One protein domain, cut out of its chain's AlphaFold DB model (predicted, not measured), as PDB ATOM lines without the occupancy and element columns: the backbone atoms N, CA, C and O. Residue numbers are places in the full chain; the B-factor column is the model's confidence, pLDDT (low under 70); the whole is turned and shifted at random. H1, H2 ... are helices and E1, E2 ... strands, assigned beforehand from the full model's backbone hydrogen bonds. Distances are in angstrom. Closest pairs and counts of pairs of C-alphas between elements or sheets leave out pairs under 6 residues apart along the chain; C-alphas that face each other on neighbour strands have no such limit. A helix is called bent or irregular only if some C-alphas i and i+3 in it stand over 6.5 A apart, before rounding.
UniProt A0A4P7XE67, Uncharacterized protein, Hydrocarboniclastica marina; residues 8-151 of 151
ATOM      1  N   GLU A   8     333.762 252.442 410.539       92.88
ATOM      2  CA  GLU A   8     335.082 252.951 410.166       92.88
ATOM      3  C   GLU A   8     335.301 254.359 410.714       92.88
ATOM      4  O   GLU A   8     336.388 254.679 411.187       92.88
ATOM      5  N   ASN A   9     334.266 255.203 410.655       94.12
ATOM      6  CA  ASN A   9     334.319 256.574 411.144       94.12
ATOM      7  C   ASN A   9     332.918 257.092 411.499       94.12
ATOM      8  O   ASN A   9     331.935 256.728 410.850       94.12
ATOM      9  N   ILE A  10     332.845 257.988 412.481       95.25
ATOM     10  CA  ILE A  10     331.647 258.767 412.809       95.25
ATOM     11  C   ILE A  10     332.035 260.242 412.733       95.25
ATOM     12  O   ILE A  10     332.874 260.719 413.493       95.25
ATOM     13  N   GLU A  11     331.428 260.952 411.791       95.19
ATOM     14  CA  GLU A  11     331.609 262.387 411.601       95.19
ATOM     15  C   GLU A  11     330.441 263.134 412.249       95.19
ATOM     16  O   GLU A  11     329.288 262.721 412.121       95.19
ATOM     17  N   LEU A  12     330.746 264.217 412.965       94.56
ATOM     18  CA  LEU A  12     329.743 265.049 413.623       94.56
ATOM     19  C   LEU A  12     329.440 266.267 412.768       94.56
ATOM     20  O   LEU A  12     330.350 266.984 412.357       94.56
ATOM     21  N   ASN A  13     328.155 266.517 412.551       95.38
ATOM     22  CA  ASN A  13     327.671 267.600 411.709       95.38
ATOM     23  C   ASN A  13     327.052 268.676 412.610       95.38
ATOM     24  O   ASN A  13     326.000 268.424 413.199       95.38
ATOM     25  N   PRO A  14     327.686 269.851 412.781       93.56
ATOM     26  CA  PRO A  14     327.119 270.922 413.593       93.56
ATOM     27  C   PRO A  14     325.790 271.403 413.008       93.56
ATOM     28  O   PRO A  14     325.725 271.752 411.831       93.56
ATOM     29  N   LEU A  15     324.752 271.452 413.840       93.94
ATOM     30  CA  LEU A  15     323.424 271.967 413.476       93.94
ATOM     31  C   LEU A  15     323.177 273.382 414.020       93.94
ATOM     32  O   LEU A  15     322.153 273.990 413.721       93.94
ATOM     33  N   GLY A  16     324.127 273.908 414.799       90.88
ATOM     34  CA  GLY A  16     324.024 275.192 415.486       90.88
ATOM     35  C   GLY A  16     323.335 275.085 416.845       90.88
ATOM     36  O   GLY A  16     323.160 273.993 417.394       90.88
ATOM     37  N   GLU A  17     322.952 276.240 417.389       88.56
ATOM     38  CA  GLU A  17     322.316 276.328 418.701       88.56
ATOM     39  C   GLU A  17     320.901 275.731 418.663       88.56
ATOM     40  O   GLU A  17     320.044 276.162 417.890       88.56
ATOM     41  N   PHE A  18     320.643 274.755 419.535       81.94
ATOM     42  CA  PHE A  18     319.331 274.132 419.676       81.94
ATOM     43  C   PHE A  18     318.469 274.844 420.724       81.94
ATOM     44  O   PHE A  18     317.316 275.187 420.453       81.94
ATOM     45  N   ARG A  19     319.005 275.057 421.941       77.62
ATOM     46  CA  ARG A  19     318.303 275.772 423.023       77.62
ATOM     47  C   ARG A  19     319.250 276.229 424.141       77.62
ATOM     48  O   ARG A  19     320.058 275.436 424.610       77.62
ATOM     49  N   MET A  20     319.061 277.458 424.637       81.81
ATOM     50  CA  MET A  20     319.769 278.024 425.804       81.81
ATOM     51  C   MET A  20     321.305 277.942 425.695       81.81
ATOM     52  O   MET A  20     321.976 277.608 426.669       81.81
ATOM     53  N   GLY A  21     321.867 278.215 424.513       82.44
ATOM     54  CA  GLY A  21     323.311 278.146 424.277       82.44
ATOM     55  C   GLY A  21     323.884 276.728 424.167       82.44
ATOM     56  O   GLY A  21     325.100 276.569 424.180       82.44
ATOM     57  N   CYS A  22     323.044 275.688 424.084       88.44
ATOM     58  CA  CYS A  22     323.497 274.329 423.791       88.44
ATOM     59  C   CYS A  22     323.495 274.065 422.284       88.44
ATOM     60  O   CYS A  22     322.436 274.095 421.651       88.44
ATOM     61  N   ASP A  23     324.661 273.720 421.742       92.75
ATOM     62  CA  ASP A  23     324.807 273.275 420.357       92.75
ATOM     63  C   ASP A  23     324.262 271.857 420.163       92.75
ATOM     64  O   ASP A  23     324.413 270.981 421.028       92.75
ATOM     65  N   ALA A  24     323.640 271.628 419.008       93.88
ATOM     66  CA  ALA A  24     323.252 270.305 418.545       93.88
ATOM     67  C   ALA A  24     324.151 269.821 417.408       93.88
ATOM     68  O   ALA A  24     324.637 270.594 416.577       93.88
ATOM     69  N   TYR A  25     324.313 268.505 417.356       95.06
ATOM     70  CA  TYR A  25     325.073 267.815 416.330       95.06
ATOM     71  C   TYR A  25     324.241 266.673 415.750       95.06
ATOM     72  O   TYR A  25     323.678 265.850 416.485       95.06
ATOM     73  N   GLY A  26     324.191 266.624 414.425       95.44
ATOM     74  CA  GLY A  26     323.859 265.423 413.679       95.44
ATOM     75  C   GLY A  26     325.086 264.535 413.512       95.44
ATOM     76  O   GLY A  26     326.181 264.846 413.998       95.44
ATOM     77  N   MET A  27     324.906 263.412 412.828       95.31
ATOM     78  CA  MET A  27     325.994 262.473 412.583       95.31
ATOM     79  C   MET A  27     325.922 261.821 411.211       95.31
ATOM     80  O   MET A  27     324.854 261.500 410.694       95.31
ATOM     81  N   THR A  28     327.100 261.554 410.664       96.00
ATOM     82  CA  THR A  28     327.293 260.754 409.463       96.00
ATOM     83  C   THR A  28     328.146 259.544 409.830       96.00
ATOM     84  O   THR A  28     329.253 259.690 410.350       96.00
ATOM     85  N   ILE A  29     327.637 258.336 409.580       95.88
ATOM     86  CA  ILE A  29     328.309 257.089 409.972       95.88
ATOM     87  C   ILE A  29     328.870 256.414 408.727       95.88
ATOM     88  O   ILE A  29     328.118 256.025 407.832       95.88
ATOM     89  N   ARG A  30     330.189 256.227 408.674       96.12
ATOM     90  CA  ARG A  30     330.855 255.458 407.617       96.12
ATOM     91  C   ARG A  30     331.125 254.041 408.091       96.12
ATOM     92  O   ARG A  30     331.685 253.817 409.165       96.12
ATOM     93  N   THR A  31     330.718 253.083 407.272       94.44
ATOM     94  CA  THR A  31     330.906 251.654 407.516       94.44
ATOM     95  C   THR A  31     331.536 251.004 406.296       94.44
ATOM     96  O   THR A  31     331.426 251.518 405.182       94.44
ATOM     97  N   ASN A  32     332.077 249.802 406.470       93.31
ATOM     98  CA  ASN A  32     332.607 249.003 405.363       93.31
ATOM     99  C   ASN A  32     331.546 248.540 404.336       93.31
ATOM    100  O   ASN A  32     331.894 247.946 403.312       93.31
ATOM    101  N   PHE A  33     330.259 248.781 404.604       92.88
ATOM    102  CA  PHE A  33     329.147 248.561 403.672       92.88
ATOM    103  C   PHE A  33     328.660 249.862 403.007       92.88
ATOM    104  O   PHE A  33     327.869 249.809 402.068       92.88
ATOM    105  N   GLY A  34     329.153 251.021 403.454       92.94
ATOM    106  CA  GLY A  34     328.892 252.352 402.903       92.94
ATOM    107  C   GLY A  34     328.519 253.385 403.972       92.94
ATOM    108  O   GLY A  34     328.606 253.128 405.175       92.94
ATOM    109  N   GLU A  35     328.119 254.572 403.518       95.38
ATOM    110  CA  GLU A  35     327.838 255.738 404.366       95.38
ATOM    111  C   GLU A  35     326.346 255.867 404.707       95.38
ATOM    112  O   GLU A  35     325.485 255.713 403.841       95.38
ATOM    113  N   ILE A  36     326.037 256.164 405.968       95.38
ATOM    114  CA  ILE A  36     324.691 256.432 406.477       95.38
ATOM    115  C   ILE A  36     324.631 257.908 406.878       95.38
ATOM    116  O   ILE A  36     325.112 258.298 407.941       95.38
ATOM    117  N   GLU A  37     324.037 258.723 406.007       95.31
ATOM    118  CA  GLU A  37     323.890 260.176 406.183       95.31
ATOM    119  C   GLU A  37     322.507 260.595 406.706       95.31
ATOM    120  O   GLU A  37     322.246 261.774 406.901       95.31
ATOM    121  N   THR A  38     321.618 259.637 406.985       94.62
ATOM    122  CA  THR A  38     320.241 259.881 407.455       94.62
ATOM    123  C   THR A  38     320.163 260.702 408.746       94.62
ATOM    124  O   THR A  38     319.139 261.300 409.051       94.62
ATOM    125  N   PHE A  39     321.232 260.746 409.534       95.00
ATOM    126  CA  PHE A  39     321.263 261.493 410.790       95.00
ATOM    127  C   PHE A  39     322.022 262.818 410.674       95.00
ATOM    128  O   PHE A  39     322.212 263.490 411.686       95.00
ATOM    129  N   ARG A  40     322.459 263.203 409.466       94.38
ATOM    130  CA  ARG A  40     323.284 264.394 409.234       94.38
ATOM    131  C   ARG A  40     322.592 265.668 409.705       94.38
ATOM    132  O   ARG A  40     323.227 266.465 410.381       94.38
ATOM    133  N   ASP A  41     321.305 265.804 409.395       92.12
ATOM    134  CA  ASP A  41     320.502 267.008 409.656       92.12
ATOM    135  C   ASP A  41     319.509 266.825 410.820       92.12
ATOM    136  O   ASP A  41     318.568 267.601 410.987       92.12
ATOM    137  N   VAL A  42     319.686 265.773 411.625       90.88
ATOM    138  CA  VAL A  42     318.816 265.448 412.764       90.88
ATOM    139  C   VAL A  42     319.601 265.646 414.058       90.88
ATOM    140  O   VAL A  42     320.711 265.126 414.159       90.88
ATOM    141  N   PRO A  43     319.061 266.341 415.075       90.94
ATOM    142  CA  PRO A  43     319.747 266.488 416.354       90.94
ATOM    143  C   PRO A  43     319.841 265.131 417.060       90.94
ATOM    144  O   PRO A  43     318.874 264.646 417.652       90.94
ATOM    145  N   VAL A  44     321.020 264.511 416.998       92.19
ATOM    146  CA  VAL A  44     321.309 263.265 417.718       92.19
ATOM    147  C   VAL A  44     321.923 263.584 419.073       92.19
ATOM    148  O   VAL A  44     321.480 263.051 420.084       92.19
ATOM    149  N   MET A  45     322.884 264.508 419.108       91.62
ATOM    150  CA  MET A  45     323.579 264.902 420.332       91.62
ATOM    151  C   MET A  45     323.330 266.372 420.638       91.62
ATOM    152  O   MET A  45     323.384 267.215 419.743       91.62
ATOM    153  N   ILE A  46     323.083 266.682 421.910       90.88
ATOM    154  CA  ILE A  46     322.860 268.046 422.398       90.88
ATOM    155  C   ILE A  46     323.840 268.310 423.540       90.88
ATOM    156  O   ILE A  46     323.914 267.528 424.489       90.88
ATOM    157  N   GLY A  47     324.597 269.404 423.445       87.81
ATOM    158  CA  GLY A  47     325.503 269.869 424.500       87.81
ATOM    159  C   GLY A  47     326.755 269.009 424.729       87.81
ATOM    160  O   GLY A  47     327.488 269.259 425.683       87.81
ATOM    161  N   GLN A  48     327.016 268.002 423.889       87.88
ATOM    162  CA  GLN A  48     328.237 267.191 423.928       87.88
ATOM    163  C   GLN A  48     328.581 266.608 422.552       87.88
ATOM    164  O   GLN A  48     327.708 266.421 421.706       87.88
ATOM    165  N   THR A  49     329.861 266.291 422.356       88.88
ATOM    166  CA  THR A  49     330.422 265.719 421.116       88.88
ATOM    167  C   THR A  49     330.930 264.284 421.290       88.88
ATOM    168  O   THR A  49     331.408 263.664 420.342       88.88
ATOM    169  N   ASP A  50     330.833 263.724 422.497       91.00
ATOM    170  CA  ASP A  50     331.196 262.333 422.761       91.00
ATOM    171  C   ASP A  50     330.090 261.385 422.271       91.00
ATOM    172  O   ASP A  50     329.116 261.107 422.973       91.00
ATOM    173  N   HIS A  51     330.256 260.883 421.048       89.00
ATOM    174  CA  HIS A  51     329.311 259.980 420.389       89.00
ATOM    175  C   HIS A  51     329.273 258.570 420.997       89.00
ATOM    176  O   HIS A  51     328.316 257.836 420.746       89.00
ATOM    177  N   SER A  52     330.261 258.185 421.817       88.44
ATOM    178  CA  SER A  52     330.344 256.833 422.394       88.44
ATOM    179  C   SER A  52     329.165 256.489 423.310       88.44
ATOM    180  O   SER A  52     328.847 255.320 423.504       88.44
ATOM    181  N   LYS A  53     328.483 257.510 423.841       87.56
ATOM    182  CA  LYS A  53     327.291 257.360 424.687       87.56
ATOM    183  C   LYS A  53     325.991 257.222 423.901       87.56
ATOM    184  O   LYS A  53     324.986 256.837 424.483       87.56
ATOM    185  N   PHE A  54     326.004 257.565 422.617       90.81
ATOM    186  CA  PHE A  54     324.810 257.605 421.772       90.81
ATOM    187  C   PHE A  54     324.804 256.506 420.717       90.81
ATOM    188  O   PHE A  54     323.750 256.203 420.167       90.81
ATOM    189  N   VAL A  55     325.967 255.923 420.423       93.69
ATOM    190  CA  VAL A  55     326.120 254.872 419.421       93.69
ATOM    191  C   VAL A  55     326.642 253.605 420.088       93.69
ATOM    192  O   VAL A  55     327.784 253.551 420.536       93.69
ATOM    193  N   GLU A  56     325.820 252.559 420.104       94.44
ATOM    194  CA  GLU A  56     326.209 251.215 420.541       94.44
ATOM    195  C   GLU A  56     326.213 250.288 419.318       94.44
ATOM    196  O   GLU A  56     325.231 250.216 418.576       94.44
ATOM    197  N   GLN A  57     327.305 249.555 419.089       93.88
ATOM    198  CA  GLN A  57     327.320 248.480 418.096       93.88
ATOM    199  C   GLN A  57     326.937 247.158 418.761       93.88
ATOM    200  O   GLN A  57     327.493 246.774 419.787       93.88
ATOM    201  N   SER A  58     326.005 246.435 418.142       94.06
ATOM    202  CA  SER A  58     325.579 245.117 418.619       94.06
ATOM    203  C   SER A  58     326.737 244.112 418.663       94.06
ATOM    204  O   SER A  58     327.652 244.142 417.840       94.06
ATOM    205  N   SER A  59     326.657 243.133 419.562       92.00
ATOM    206  CA  SER A  59     327.631 242.045 419.709       92.00
ATOM    207  C   SER A  59     327.747 241.154 418.470       92.00
ATOM    208  O   SER A  59     328.812 240.609 418.195       92.00
ATOM    209  N   CYS A  60     326.675 241.037 417.679       89.62
ATOM    210  CA  CYS A  60     326.697 240.360 416.379       89.62
ATOM    211  C   CYS A  60     327.291 241.227 415.258       89.62
ATOM    212  O   CYS A  60     327.346 240.788 414.108       89.62
ATOM    213  N   LYS A  61     327.695 242.460 415.587       90.19
ATOM    214  CA  LYS A  61     328.248 243.502 414.719       90.19
ATOM    215  C   LYS A  61     327.345 243.964 413.580       90.19
ATOM    216  O   LYS A  61     327.729 244.890 412.884       90.19
ATOM    217  N   GLY A  62     326.168 243.370 413.383       92.44
ATOM    218  CA  GLY A  62     325.277 243.658 412.254       92.44
ATOM    219  C   GLY A  62     324.417 244.910 412.419       92.44
ATOM    220  O   GLY A  62     324.004 245.488 411.418       92.44
ATOM    221  N   TYR A  63     324.172 245.337 413.660       95.50
ATOM    222  CA  TYR A  63     323.317 246.484 413.964       95.50
ATOM    223  C   TYR A  63     324.036 247.578 414.750       95.50
ATOM    224  O   TYR A  63     324.896 247.271 415.586       95.50
ATOM    225  N   LEU A  64     323.599 248.820 414.540       96.00
ATOM    226  CA  LEU A  64     323.877 249.969 415.401       96.00
ATOM    227  C   LEU A  64     322.600 250.404 416.105       96.00
ATOM    228  O   LEU A  64     321.543 250.484 415.483       96.00
ATOM    229  N   LEU A  65     322.716 250.701 417.388       96.50
ATOM    230  CA  LEU A  65     321.731 251.442 418.151       96.50
ATOM    231  C   LEU A  65     322.196 252.895 418.194       96.50
ATOM    232  O   LEU A  65     323.335 253.157 418.574       96.50
ATOM    233  N   ILE A  66     321.319 253.814 417.800       95.81
ATOM    234  CA  ILE A  66     321.580 255.253 417.845       95.81
ATOM    235  C   ILE A  66     320.510 255.886 418.721       95.81
ATOM    236  O   ILE A  66     319.335 255.925 418.356       95.81
ATOM    237  N   GLU A  67     320.909 256.368 419.888       94.31
ATOM    238  CA  GLU A  67     320.039 257.109 420.792       94.31
ATOM    239  C   GLU A  67     320.105 258.592 420.406       94.31
ATOM    240  O   GLU A  67     321.053 259.286 420.739       94.31
ATOM    241  N   GLY A  68     319.140 259.078 419.626       91.56
ATOM    242  CA  GLY A  68     319.015 260.499 419.306       91.56
ATOM    243  C   GLY A  68     318.199 261.263 420.341       91.56
ATOM    244  O   GLY A  68     317.562 260.675 421.215       91.56
ATOM    245  N   ALA A  69     318.169 262.591 420.208       89.69
ATOM    246  CA  ALA A  69     317.481 263.457 421.163       89.69
ATOM    247  C   ALA A  69     315.963 263.210 421.227       89.69
ATOM    248  O   ALA A  69     315.369 263.319 422.297       89.69
ATOM    249  N   PHE A  70     315.344 262.873 420.089       90.62
ATOM    250  CA  PHE A  70     313.889 262.691 419.959       90.62
ATOM    251  C   PHE A  70     313.480 261.297 419.488       90.62
ATOM    252  O   PHE A  70     312.293 261.015 419.351       90.62
ATOM    253  N   ALA A  71     314.439 260.424 419.193       94.50
ATOM    254  CA  ALA A  71     314.143 259.071 418.760       94.50
ATOM    255  C   ALA A  71     315.339 258.145 418.961       94.50
ATOM    256  O   ALA A  71     316.495 258.550 418.885       94.50
ATOM    257  N   THR A  72     315.038 256.872 419.181       96.12
ATOM    258  CA  THR A  72     316.014 255.789 419.238       96.12
ATOM    259  C   THR A  72     315.898 254.954 417.973       96.12
ATOM    260  O   THR A  72     314.838 254.384 417.694       96.12
ATOM    261  N   TYR A  73     316.994 254.846 417.234       96.81
ATOM    262  CA  TYR A  73     317.063 254.168 415.948       96.81
ATOM    263  C   TYR A  73     317.841 252.862 416.057       96.81
ATOM    264  O   TYR A  73     318.804 252.754 416.818       96.81
ATOM    265  N   ILE A  74     317.450 251.881 415.250       97.00
ATOM    266  CA  ILE A  74     318.233 250.673 415.005       97.00
ATOM    267  C   ILE A  74     318.576 250.624 413.525       97.00
ATOM    268  O   ILE A  74     317.689 250.596 412.674       97.00
ATOM    269  N   VAL A  75     319.868 250.590 413.224       97.00
ATOM    270  CA  VAL A  75     320.396 250.546 411.862       97.00
ATOM    271  C   VAL A  75     320.920 249.150 411.574       97.00
ATOM    272  O   VAL A  75     321.773 248.656 412.304       97.00
ATOM    273  N   ASP A  76     320.437 248.521 410.510       95.81
ATOM    274  CA  ASP A  76     321.051 247.335 409.917       95.81
ATOM    275  C   ASP A  76     322.181 247.800 408.989       95.81
ATOM    276  O   ASP A  76     321.933 248.399 407.940       95.81
ATOM    277  N   ILE A  77     323.430 247.570 409.401       94.81
ATOM    278  CA  ILE A  77     324.616 248.105 408.716       94.81
ATOM    279  C   ILE A  77     324.748 247.511 407.317       94.81
ATOM    280  O   ILE A  77     325.116 248.202 406.368       94.81
ATOM    281  N   LYS A  78     324.465 246.213 407.191       93.25
ATOM    282  CA  LYS A  78     324.704 245.470 405.957       93.25
ATOM    283  C   LYS A  78     323.693 245.853 404.885       93.25
ATOM    284  O   LYS A  78     324.076 246.078 403.740       93.25
ATOM    285  N   ASP A  79     322.424 245.906 405.273       94.31
ATOM    286  CA  ASP A  79     321.333 246.195 404.347       94.31
ATOM    287  C   ASP A  79     321.079 247.710 404.218       94.31
ATOM    288  O   ASP A  79     320.261 248.127 403.402       94.31
ATOM    289  N   GLN A  80     321.782 248.537 405.004       95.31
ATOM    290  CA  GLN A  80     321.634 249.996 405.054       95.31
ATOM    291  C   GLN A  80     320.183 250.439 405.265       95.31
ATOM    292  O   GLN A  80     319.682 251.386 404.651       95.31
ATOM    293  N   THR A  81     319.504 249.726 406.160       97.00
ATOM    294  CA  THR A  81     318.120 250.003 406.531       97.00
ATOM    295  C   THR A  81     318.037 250.469 407.975       97.00
ATOM    296  O   THR A  81     318.852 250.103 408.817       97.00
ATOM    297  N   ILE A  82     317.042 251.297 408.268       97.31
ATOM    298  CA  ILE A  82     316.866 251.951 409.560       97.31
ATOM    299  C   ILE A  82     315.444 251.678 410.035       97.31
ATOM    300  O   ILE A  82     314.485 251.811 409.274       97.31
ATOM    301  N   SER A  83     315.315 251.296 411.298       97.38
ATOM    302  CA  SER A  83     314.052 251.172 412.015       97.38
ATOM    303  C   SER A  83     314.065 252.081 413.247       97.38
ATOM    304  O   SER A  83     315.127 252.498 413.717       97.38
ATOM    305  N   VAL A  84     312.882 252.402 413.766       97.06
ATOM    306  CA  VAL A  84     312.702 253.281 414.924       97.06
ATOM    307  C   VAL A  84     312.123 252.472 416.075       97.06
ATOM    308  O   VAL A  84     311.058 251.872 415.956       97.06
ATOM    309  N   TYR A  85     312.835 252.448 417.198       96.06
ATOM    310  CA  TYR A  85     312.392 251.760 418.405       96.06
ATOM    311  C   TYR A  85     311.497 252.644 419.268       96.06
ATOM    312  O   TYR A  85     310.463 252.192 419.761       96.06
ATOM    313  N   ARG A  86     311.910 253.897 419.458       95.69
ATOM    314  CA  ARG A  86     311.195 254.916 420.225       95.69
ATOM    315  C   ARG A  86     311.235 256.228 419.475       95.69
ATOM    316  O   ARG A  86     312.258 256.540 418.874       95.69
ATOM    317  N   ALA A  87     310.148 256.977 419.534       96.12
ATOM    318  CA  ALA A  87     310.079 258.321 418.996       96.12
ATOM    319  C   ALA A  87     309.243 259.205 419.913       96.12
ATOM    320  O   ALA A  87     308.286 258.747 420.541       96.12
ATOM    321  N   THR A  88     309.605 260.473 419.933       94.19
ATOM    322  CA  THR A  88     308.872 261.533 420.593       94.19
ATOM    323  C   THR A  88     308.160 262.353 419.524       94.19
ATOM    324  O   THR A  88     308.795 263.078 418.758       94.19
ATOM    325  N   VAL A  89     306.835 262.247 419.461       92.19
ATOM    326  CA  VAL A  89     306.013 262.993 418.503       92.19
ATOM    327  C   VAL A  89     305.444 264.229 419.184       92.19
ATOM    328  O   VAL A  89     304.782 264.141 420.218       92.19
ATOM    329  N   ARG A  90     305.681 265.394 418.579       89.62
ATOM    330  CA  ARG A  90     305.102 266.664 419.026       89.62
ATOM    331  C   ARG A  90     303.768 266.928 418.328       89.62
ATOM    332  O   ARG A  90     303.732 266.972 417.094       89.62
ATOM    333  N   GLY A  91     302.712 267.102 419.120       84.50
ATOM    334  CA  GLY A  91     301.376 267.528 418.696       84.50
ATOM    335  C   GLY A  91     301.300 269.021 418.357       84.50
ATOM    336  O   GLY A  91     302.275 269.765 418.513       84.50
ATOM    337  N   LEU A  92     300.142 269.464 417.858       82.50
ATOM    338  CA  LEU A  92     299.934 270.845 417.403       82.50
ATOM    339  C   LEU A  92     299.858 271.852 418.562       82.50
ATOM    340  O   LEU A  92     300.297 272.989 418.389       82.50
ATOM    341  N   ASN A  93     299.404 271.441 419.751       83.19
ATOM    342  CA  ASN A  93     299.304 272.306 420.932       83.19
ATOM    343  C   ASN A  93     300.443 272.053 421.931       83.19
ATOM    344  O   ASN A  93     300.277 272.215 423.138       83.19
ATOM    345  N   ASN A  94     301.631 271.696 421.426       81.75
ATOM    346  CA  ASN A  94     302.819 271.369 422.224       81.75
ATOM    347  C   ASN A  94     302.671 270.140 423.129       81.75
ATOM    348  O   ASN A  94     303.402 270.021 424.113       81.75
ATOM    349  N   GLU A  95     301.787 269.207 422.791       84.25
ATOM    350  CA  GLU A  95     301.773 267.894 423.419       84.25
ATOM    351  C   GLU A  95     303.032 267.121 423.016       84.25
ATOM    352  O   GLU A  95     303.432 267.122 421.851       84.25
ATOM    353  N   TRP A  96     303.655 266.451 423.978       87.19
ATOM    354  CA  TRP A  96     304.794 265.572 423.741       87.19
ATOM    355  C   TRP A  96     304.345 264.140 424.008       87.19
ATOM    356  O   TRP A  96     303.932 263.818 425.122       87.19
ATOM    357  N   CYS A  97     304.386 263.299 422.978       88.81
ATOM    358  CA  CYS A  97     304.005 261.896 423.067       88.81
ATOM    359  C   CYS A  97     305.231 261.014 422.833       88.81
ATOM    360  O   CYS A  97     305.719 260.908 421.708       88.81
ATOM    361  N   ASP A  98     305.725 260.390 423.902       93.31
ATOM    362  CA  ASP A  98     306.770 259.373 423.822       93.31
ATOM    363  C   ASP A  98     306.137 258.008 423.563       93.31
ATOM    364  O   ASP A  98     305.371 257.495 424.383       93.31
ATOM    365  N   GLU A  99     306.477 257.389 422.437       93.44
ATOM    366  CA  GLU A  99     305.867 256.130 422.020       93.44
ATOM    367  C   GLU A  99     306.866 255.173 421.361       93.44
ATOM    368  O   GLU A  99     307.984 255.535 420.979       93.44
ATOM    369  N   ASN A 100     306.459 253.908 421.253       94.81
ATOM    370  CA  ASN A 100     307.109 252.917 420.408       94.81
ATOM    371  C   ASN A 100     306.414 252.937 419.041       94.81
ATOM    372  O   ASN A 100     305.241 252.562 418.981       94.81
ATOM    373  N   PRO A 101     307.089 253.359 417.957       94.56
ATOM    374  CA  PRO A 101     306.431 253.477 416.669       94.56
ATOM    375  C   PRO A 101     305.904 252.148 416.136       94.56
ATOM    376  O   PRO A 101     306.636 251.164 416.024       94.56
ATOM    377  N   ILE A 102     304.620 252.150 415.778       94.12
ATOM    378  CA  ILE A 102     303.936 251.045 415.106       94.12
ATOM    379  C   ILE A 102     303.534 251.551 413.728       94.12
ATOM    380  O   ILE A 102     302.703 252.454 413.609       94.12
ATOM    381  N   TYR A 103     304.137 250.992 412.681       93.81
ATOM    382  CA  TYR A 103     303.862 251.415 411.315       93.81
ATOM    383  C   TYR A 103     303.889 250.218 410.369       93.81
ATOM    384  O   TYR A 103     304.893 249.529 410.247       93.81
ATOM    385  N   GLY A 104     302.774 249.946 409.696       88.69
ATOM    386  CA  GLY A 104     302.622 248.707 408.931       88.69
ATOM    387  C   GLY A 104     302.423 247.483 409.831       88.69
ATOM    388  O   GLY A 104     301.889 247.586 410.934       88.69
ATOM    389  N   THR A 105     302.796 246.308 409.323       86.88
ATOM    390  CA  THR A 105     302.507 245.001 409.942       86.88
ATOM    391  C   THR A 105     303.750 244.231 410.377       86.88
ATOM    392  O   THR A 105     303.634 243.199 411.037       86.88
ATOM    393  N   ASP A 106     304.935 244.700 409.989       86.12
ATOM    394  CA  ASP A 106     306.181 243.986 410.238       86.12
ATOM    395  C   ASP A 106     306.577 244.090 411.708       86.12
ATOM    396  O   ASP A 106     306.540 245.158 412.318       86.12
ATOM    397  N   THR A 107     307.005 242.964 412.273       90.62
ATOM    398  CA  THR A 107     307.572 242.920 413.621       90.62
ATOM    399  C   THR A 107     308.912 242.204 413.585       90.62
ATOM    400  O   THR A 107     309.061 241.157 412.952       90.62
ATOM    401  N   ARG A 108     309.926 242.781 414.235       93.31
ATOM    402  CA  ARG A 108     311.279 242.212 414.267       93.31
ATOM    403  C   ARG A 108     311.890 242.355 415.647       93.31
ATOM    404  O   ARG A 108     311.742 243.371 416.315       93.31
ATOM    405  N   HIS A 109     312.580 241.306 416.078       92.75
ATOM    406  CA  HIS A 109     313.292 241.288 417.351       92.75
ATOM    407  C   HIS A 109     314.779 241.420 417.066       92.75
ATOM    408  O   HIS A 109     315.351 240.596 416.348       92.75
ATOM    409  N   VAL A 110     315.408 242.440 417.637       91.81
ATOM    410  CA  VAL A 110     316.850 242.657 417.531       91.81
ATOM    411  C   VAL A 110     317.496 242.357 418.878       91.81
ATOM    412  O   VAL A 110     317.069 242.844 419.926       91.81
ATOM    413  N   LYS A 111     318.518 241.501 418.836       89.81
ATOM    414  CA  LYS A 111     319.322 241.069 419.984       89.81
ATOM    415  C   LYS A 111     320.779 241.456 419.754       89.81
ATOM    416  O   LYS A 111     321.191 241.666 418.616       89.81
ATOM    417  N   GLY A 112     321.558 241.463 420.830       86.44
ATOM    418  CA  GLY A 112     322.996 241.738 420.784       86.44
ATOM    419  C   GLY A 112     323.392 243.102 421.337       86.44
ATOM    420  O   GLY A 112     324.571 243.415 421.337       86.44
ATOM    421  N   PHE A 113     322.438 243.879 421.832       91.25
ATOM    422  CA  PHE A 113     322.706 245.049 422.661       91.25
ATOM    423  C   PHE A 113     322.574 244.686 424.143       91.25
ATOM    424  O   PHE A 113     322.193 243.560 424.482       91.25
ATOM    425  N   THR A 114     322.807 245.658 425.023       86.06
ATOM    426  CA  THR A 114     322.503 245.557 426.465       86.06
ATOM    427  C   THR A 114     321.075 245.080 426.770       86.06
ATOM    428  O   THR A 114     320.845 244.441 427.796       86.06
ATOM    429  N   ARG A 115     320.114 245.337 425.872       89.25
ATOM    430  CA  ARG A 115     318.721 244.871 425.966       89.25
ATOM    431  C   ARG A 115     318.201 244.294 424.648       89.25
ATOM    432  O   ARG A 115     318.816 244.431 423.592       89.25
ATOM    433  N   HIS A 116     317.047 243.631 424.709       91.62
ATOM    434  CA  HIS A 116     316.318 243.183 423.521       91.62
ATOM    435  C   HIS A 116     315.389 244.285 423.018       91.62
ATOM    436  O   HIS A 116     314.656 244.882 423.804       91.62
ATOM    437  N   TYR A 117     315.384 244.504 421.707       93.56
ATOM    438  CA  TYR A 117     314.558 245.523 421.071       93.56
ATOM    439  C   TYR A 117     313.469 244.870 420.224       93.56
ATOM    440  O   TYR A 117     313.755 244.114 419.293       93.56
ATOM    441  N   HIS A 118     312.218 245.166 420.568       94.50
ATOM    442  CA  HIS A 118     311.040 244.776 419.804       94.50
ATOM    443  C   HIS A 118     310.641 245.927 418.881       94.50
ATOM    444  O   HIS A 118     310.225 246.982 419.356       94.50
ATOM    445  N   LEU A 119     310.790 245.735 417.574       95.25
ATOM    446  CA  LEU A 119     310.522 246.751 416.563       95.25
ATOM    447  C   LEU A 119     309.210 246.439 415.850       95.25
ATOM    448  O   LEU A 119     309.031 245.329 415.350       95.25
ATOM    449  N   GLN A 120     308.322 247.431 415.797       95.56
ATOM    450  CA  GLN A 120     307.073 247.409 415.020       95.56
ATOM    451  C   GLN A 120     307.045 248.512 413.950       95.56
ATOM    452  O   GLN A 120     306.058 248.677 413.237       95.56
ATOM    453  N   PHE A 121     308.138 249.266 413.843       96.62
ATOM    454  CA  PHE A 121     308.437 250.120 412.711       96.62
ATOM    455  C   PHE A 121     309.318 249.330 411.733       96.62
ATOM    456  O   PHE A 121     310.279 248.681 412.169       96.62
ATOM    457  N   PRO A 122     309.039 249.359 410.424       96.19
ATOM    458  CA  PRO A 122     309.741 248.524 409.467       96.19
ATOM    459  C   PRO A 122     311.188 248.987 409.313       96.19
ATOM    460  O   PRO A 122     311.532 250.138 409.574       96.19
ATOM    461  N   PHE A 123     312.048 248.089 408.844       96.38
ATOM    462  CA  PHE A 123     313.370 248.484 408.372       96.38
ATOM    463  C   PHE A 123     313.229 249.155 407.006       96.38
ATOM    464  O   PHE A 123     312.821 248.531 406.026       96.38
ATOM    465  N   VAL A 124     313.545 250.445 406.942       96.75
ATOM    466  CA  VAL A 124     313.409 251.274 405.742       96.75
ATOM    467  C   VAL A 124     314.789 251.587 405.186       96.75
ATOM    468  O   VAL A 124     315.672 251.987 405.935       96.75
ATOM    469  N   ALA A 125     314.976 251.443 403.873       96.88
ATOM    470  CA  ALA A 125     316.201 251.878 403.197       96.88
ATOM    471  C   ALA A 125     316.517 253.349 403.510       96.88
ATOM    472  O   ALA A 125     315.610 254.192 403.482       96.88
ATOM    473  N   LYS A 126     317.788 253.646 403.808       95.12
ATOM    474  CA  LYS A 126     318.243 254.964 404.278       95.12
ATOM    475  C   LYS A 126     317.780 256.128 403.390       95.12
ATOM    476  O   LYS A 126     317.406 257.173 403.912       95.12
ATOM    477  N   GLU A 127     317.687 255.928 402.073       95.31
ATOM    478  CA  GLU A 127     317.285 256.947 401.089       95.31
ATOM    479  C   GLU A 127     315.805 257.329 401.204       95.31
ATOM    480  O   GLU A 127     315.394 258.413 400.796       95.31
ATOM    481  N   ARG A 128     314.974 256.430 401.742       96.19
ATOM    482  CA  ARG A 128     313.532 256.659 401.917       96.19
ATOM    483  C   ARG A 128     313.151 256.942 403.362       96.19
ATOM    484  O   ARG A 128     311.977 257.202 403.619       96.19
ATOM    485  N   PHE A 129     314.099 256.851 404.294       96.38
ATOM    486  CA  PHE A 129     313.811 256.866 405.723       96.38
ATOM    487  C   PHE A 129     313.029 258.113 406.141       96.38
ATOM    488  O   PHE A 129     311.939 257.978 406.686       96.38
ATOM    489  N   HIS A 130     313.517 259.312 405.805       95.44
ATOM    490  CA  HIS A 130     312.855 260.566 406.186       95.44
ATOM    491  C   HIS A 130     311.438 260.692 405.635       95.44
ATOM    492  O   HIS A 130     310.561 261.197 406.326       95.44
ATOM    493  N   LYS A 131     311.196 260.196 404.417       96.12
ATOM    494  CA  LYS A 131     309.851 260.179 403.844       96.12
ATOM    495  C   LYS A 131     308.928 259.276 404.661       96.12
ATOM    496  O   LYS A 131     307.884 259.720 405.112       96.12
ATOM    497  N   VAL A 132     309.334 258.026 404.884       96.75
ATOM    498  CA  VAL A 132     308.500 257.040 405.588       96.75
ATOM    499  C   VAL A 132     308.279 257.433 407.050       96.75
ATOM    500  O   VAL A 132     307.172 257.302 407.564       96.75
ATOM    501  N   PHE A 133     309.315 257.933 407.721       96.06
ATOM    502  CA  PHE A 133     309.203 258.396 409.100       96.06
ATOM    503  C   PHE A 133     308.381 259.688 409.199       96.06
ATOM    504  O   PHE A 133     307.549 259.807 410.093       96.06
ATOM    505  N   GLY A 134     308.516 260.608 408.241       95.38
ATOM    506  CA  GLY A 134     307.663 261.793 408.146       95.38
ATOM    507  C   GLY A 134     306.185 261.452 407.923       95.38
ATOM    508  O   GLY A 134     305.320 262.052 408.559       95.38
ATOM    509  N   ASP A 135     305.885 260.451 407.088       96.44
ATOM    510  CA  ASP A 135     304.516 259.950 406.888       96.44
ATOM    511  C   ASP A 135     303.932 259.391 408.201       96.44
ATOM    512  O   ASP A 135     302.776 259.666 408.543       96.44
ATOM    513  N   TYR A 136     304.744 258.656 408.970       95.81
ATOM    514  CA  TYR A 136     304.387 258.180 410.307       95.81
ATOM    515  C   TYR A 136     304.112 259.337 411.277       95.81
ATOM    516  O   TYR A 136     303.053 259.368 411.905       95.81
ATOM    517  N   GLU A 137     305.015 260.317 411.374       94.94
ATOM    518  CA  GLU A 137     304.827 261.474 412.256       94.94
ATOM    519  C   GLU A 137     303.562 262.258 411.893       94.94
ATOM    520  O   GLU A 137     302.798 262.649 412.773       94.94
ATOM    521  N   ALA A 138     303.297 262.464 410.600       94.50
ATOM    522  CA  ALA A 138     302.103 263.157 410.128       94.50
ATOM    523  C   ALA A 138     300.812 262.387 410.453       94.50
ATOM    524  O   ALA A 138     299.784 262.990 410.775       94.50
ATOM    525  N   LEU A 139     300.837 261.052 410.384       94.81
ATOM    526  CA  LEU A 139     299.730 260.215 410.844       94.81
ATOM    527  C   LEU A 139     299.516 260.363 412.355       94.81
ATOM    528  O   LEU A 139     298.390 260.619 412.783       94.81
ATOM    529  N   ARG A 140     300.580 260.257 413.156       94.00
ATOM    530  CA  ARG A 140     300.486 260.339 414.619       94.00
ATOM    531  C   ARG A 140     300.067 261.714 415.110       94.00
ATOM    532  O   ARG A 140     299.217 261.788 415.988       94.00
ATOM    533  N   ARG A 141     300.551 262.797 414.496       92.81
ATOM    534  CA  ARG A 141     300.089 264.161 414.807       92.81
ATOM    535  C   ARG A 141     298.583 264.321 414.606       92.81
ATOM    536  O   ARG A 141     297.933 264.916 415.457       92.81
ATOM    537  N   ARG A 142     298.020 263.757 413.529       93.25
ATOM    538  CA  ARG A 142     296.563 263.764 413.298       93.25
ATOM    539  C   ARG A 142     295.810 262.968 414.359       93.25
ATOM    540  O   ARG A 142     294.839 263.467 414.903       93.25
ATOM    541  N   GLN A 143     296.295 261.778 414.702       91.69
ATOM    542  CA  GLN A 143     295.668 260.936 415.727       91.69
ATOM    543  C   GLN A 143     295.724 261.565 417.127       91.69
ATOM    544  O   GLN A 143     294.776 261.428 417.890       91.69
ATOM    545  N   ILE A 144     296.814 262.263 417.463       90.88
ATOM    546  CA  ILE A 144     296.918 263.040 418.705       90.88
ATOM    547  C   ILE A 144     295.895 264.176 418.691       90.88
ATOM    548  O   ILE A 144     295.157 264.320 419.655       90.88
ATOM    549  N   GLN A 145     295.808 264.934 417.594       90.62
ATOM    550  CA  GLN A 145     294.844 266.027 417.466       90.62
ATOM    551  C   GLN A 145     293.397 265.536 417.622       90.62
ATOM    552  O   GLN A 145     292.654 266.091 418.420       90.62
ATOM    553  N   GLU A 146     293.020 264.460 416.928       91.06
ATOM    554  CA  GLU A 146     291.685 263.853 417.030       91.06
ATOM    555  C   GLU A 146     291.366 263.386 418.458       91.06
ATOM    556  O   GLU A 146     290.238 263.540 418.922       91.06
ATOM    557  N   ALA A 147     292.354 262.832 419.168       87.25
ATOM    558  CA  ALA A 147     292.189 262.427 420.559       87.25
ATOM    559  C   ALA A 147     292.050 263.632 421.501       87.25
ATOM    560  O   ALA A 147     291.251 263.571 422.431       87.25
ATOM    561  N   THR A 148     292.796 264.715 421.261       85.19
ATOM    562  CA  THR A 148     292.701 265.958 422.038       85.19
ATOM    563  C   THR A 148     291.362 266.661 421.815       85.19
ATOM    564  O   THR A 148     290.763 267.118 422.780       85.19
ATOM    565  N   ASP A 149     290.862 266.716 420.578       86.44
ATOM    566  CA  ASP A 149     289.581 267.362 420.243       86.44
ATOM    567  C   ASP A 149     288.358 266.605 420.788       86.44
ATOM    568  O   ASP A 149     287.263 267.161 420.873       86.44
ATOM    569  N   ALA A 150     288.527 265.325 421.127       83.69
ATOM    570  CA  ALA A 150     287.479 264.481 421.692       83.69
ATOM    571  C   ALA A 150     287.359 264.568 423.229       83.69
ATOM    572  O   ALA A 150     286.467 263.922 423.789       83.69
ATOM    573  N   LEU A 151     288.251 265.311 423.900       74.44
ATOM    574  CA  LEU A 151     288.255 265.552 425.352       74.44
ATOM    575  C   LEU A 151     287.439 266.796 425.728       74.44
ATOM    576  O   LEU A 151     286.765 266.730 426.782       74.44
TER     577      LEU A 151
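What this domain is: This is residues 8 to 151 of the 151 residues of an uncharacterized protein of Hydrocarboniclastica marina (UniProt A0A4P7XE67). A twisted wall of five antiparallel strands, E4 to E8, turns round as it goes across, with one long helix, H1, running along one face over E7 and its last turns reaching past the strands. A second, smaller sheet, the long hairpin of E1 and E2 with the short E3, makes the other end of the length, and a tiny hairpin of E9 and E10 sits next to E7. The printed part has 144 residues with ten named strands followed by one named helix, E1 to E10 and then H1; the sheets run E1 E2 E3, E4 E5 E6 E7 E8 and E9 E10, each all antiparallel, and the class is mixed, helices and strands. The whole is compact, with a radius of gyration of the C-alphas of 15.6 A and spans of 50 by 41 by 28 A.

Where its parts are: E1, residues 8 to 19, begins at C-alpha 8 at (335.082, 252.951, 410.166), is 31.1 A long and bends by 65 degrees at residue 16. E2, residues 22 to 31, is 28.9 A long, and E3 is residues 34 to 36. E4 is residues 55 to 57, E5 residues 63 to 67 and E6 residues 71 to 76, the last 16.2 A long. E7, residues 81 to 90, begins at (318.120, 250.003, 406.531), is 24.6 A long and bends by 70 degrees at residue 86. E8 is residues 96 to 99, E9 residues 108 to 110 and E10 residues 117 to 119. H1, residues 126 to 149, is 35.1 A long and ends at C-alpha 149 at (289.581, 267.362, 420.243); it is irregular, with C-alphas 127 and 130 at 7.7 A.

How they stand to each other: The sheet E4 E5 E6 E7 E8 is a meander, each strand the antiparallel neighbour of the one before, with E4 and E8 as its edge strands. In it N 56 and O 65 are 3.0 A apart across E4 and E5, N 66 and O 73 are 2.9 A apart across E5 and E6, and N 83 and O 74 are 2.8 A apart across E6 and E7. The pairing of E7 is staggered: residues 81 to 87 pair with E6 and residues 87 to 90 with E8, where N 89 and O 97 are 2.8 A apart. H1 is on this sheet at a height of 5.0 A, the one helix of two layers, a sheet with a helix on one face. It lies over E7 and runs along the strands, at 11 degrees to E7 on the local plane; their closest C-alphas, of Thr 81 and Lys 126, are 5.5 A apart. In H1, 18 of 20 O i to N i+4 pairs are within hydrogen-bond range. The closest C-alphas of E7 and E10, of Tyr 85 and Leu 119, are 5.7 A apart. E9 and E10 form a hairpin, with N 110 and O 117 at 2.9 A. E1 E2 E3 is a second meander: N 11 and O 28 are 2.9 A apart across E1 and E2, and N 36 and O 29 are 2.8 A apart across E2 and E3. H1 is not on this sheet, and E1 and E2 are apart from H1.

The domain as a whole: The two C-alphas farthest apart, of Asn 32 and Leu 151, are 51.4 A apart. The printed part has no cut and ends at residue 151, the chain's last residue. The link from E3 to E4 is long, and of its residues 37 to 54, residues 45 to 46 pair antiparallel with residues 24 to 25 of E2. The mean pLDDT of the printed part is 92.3, and no printed residue is under 70.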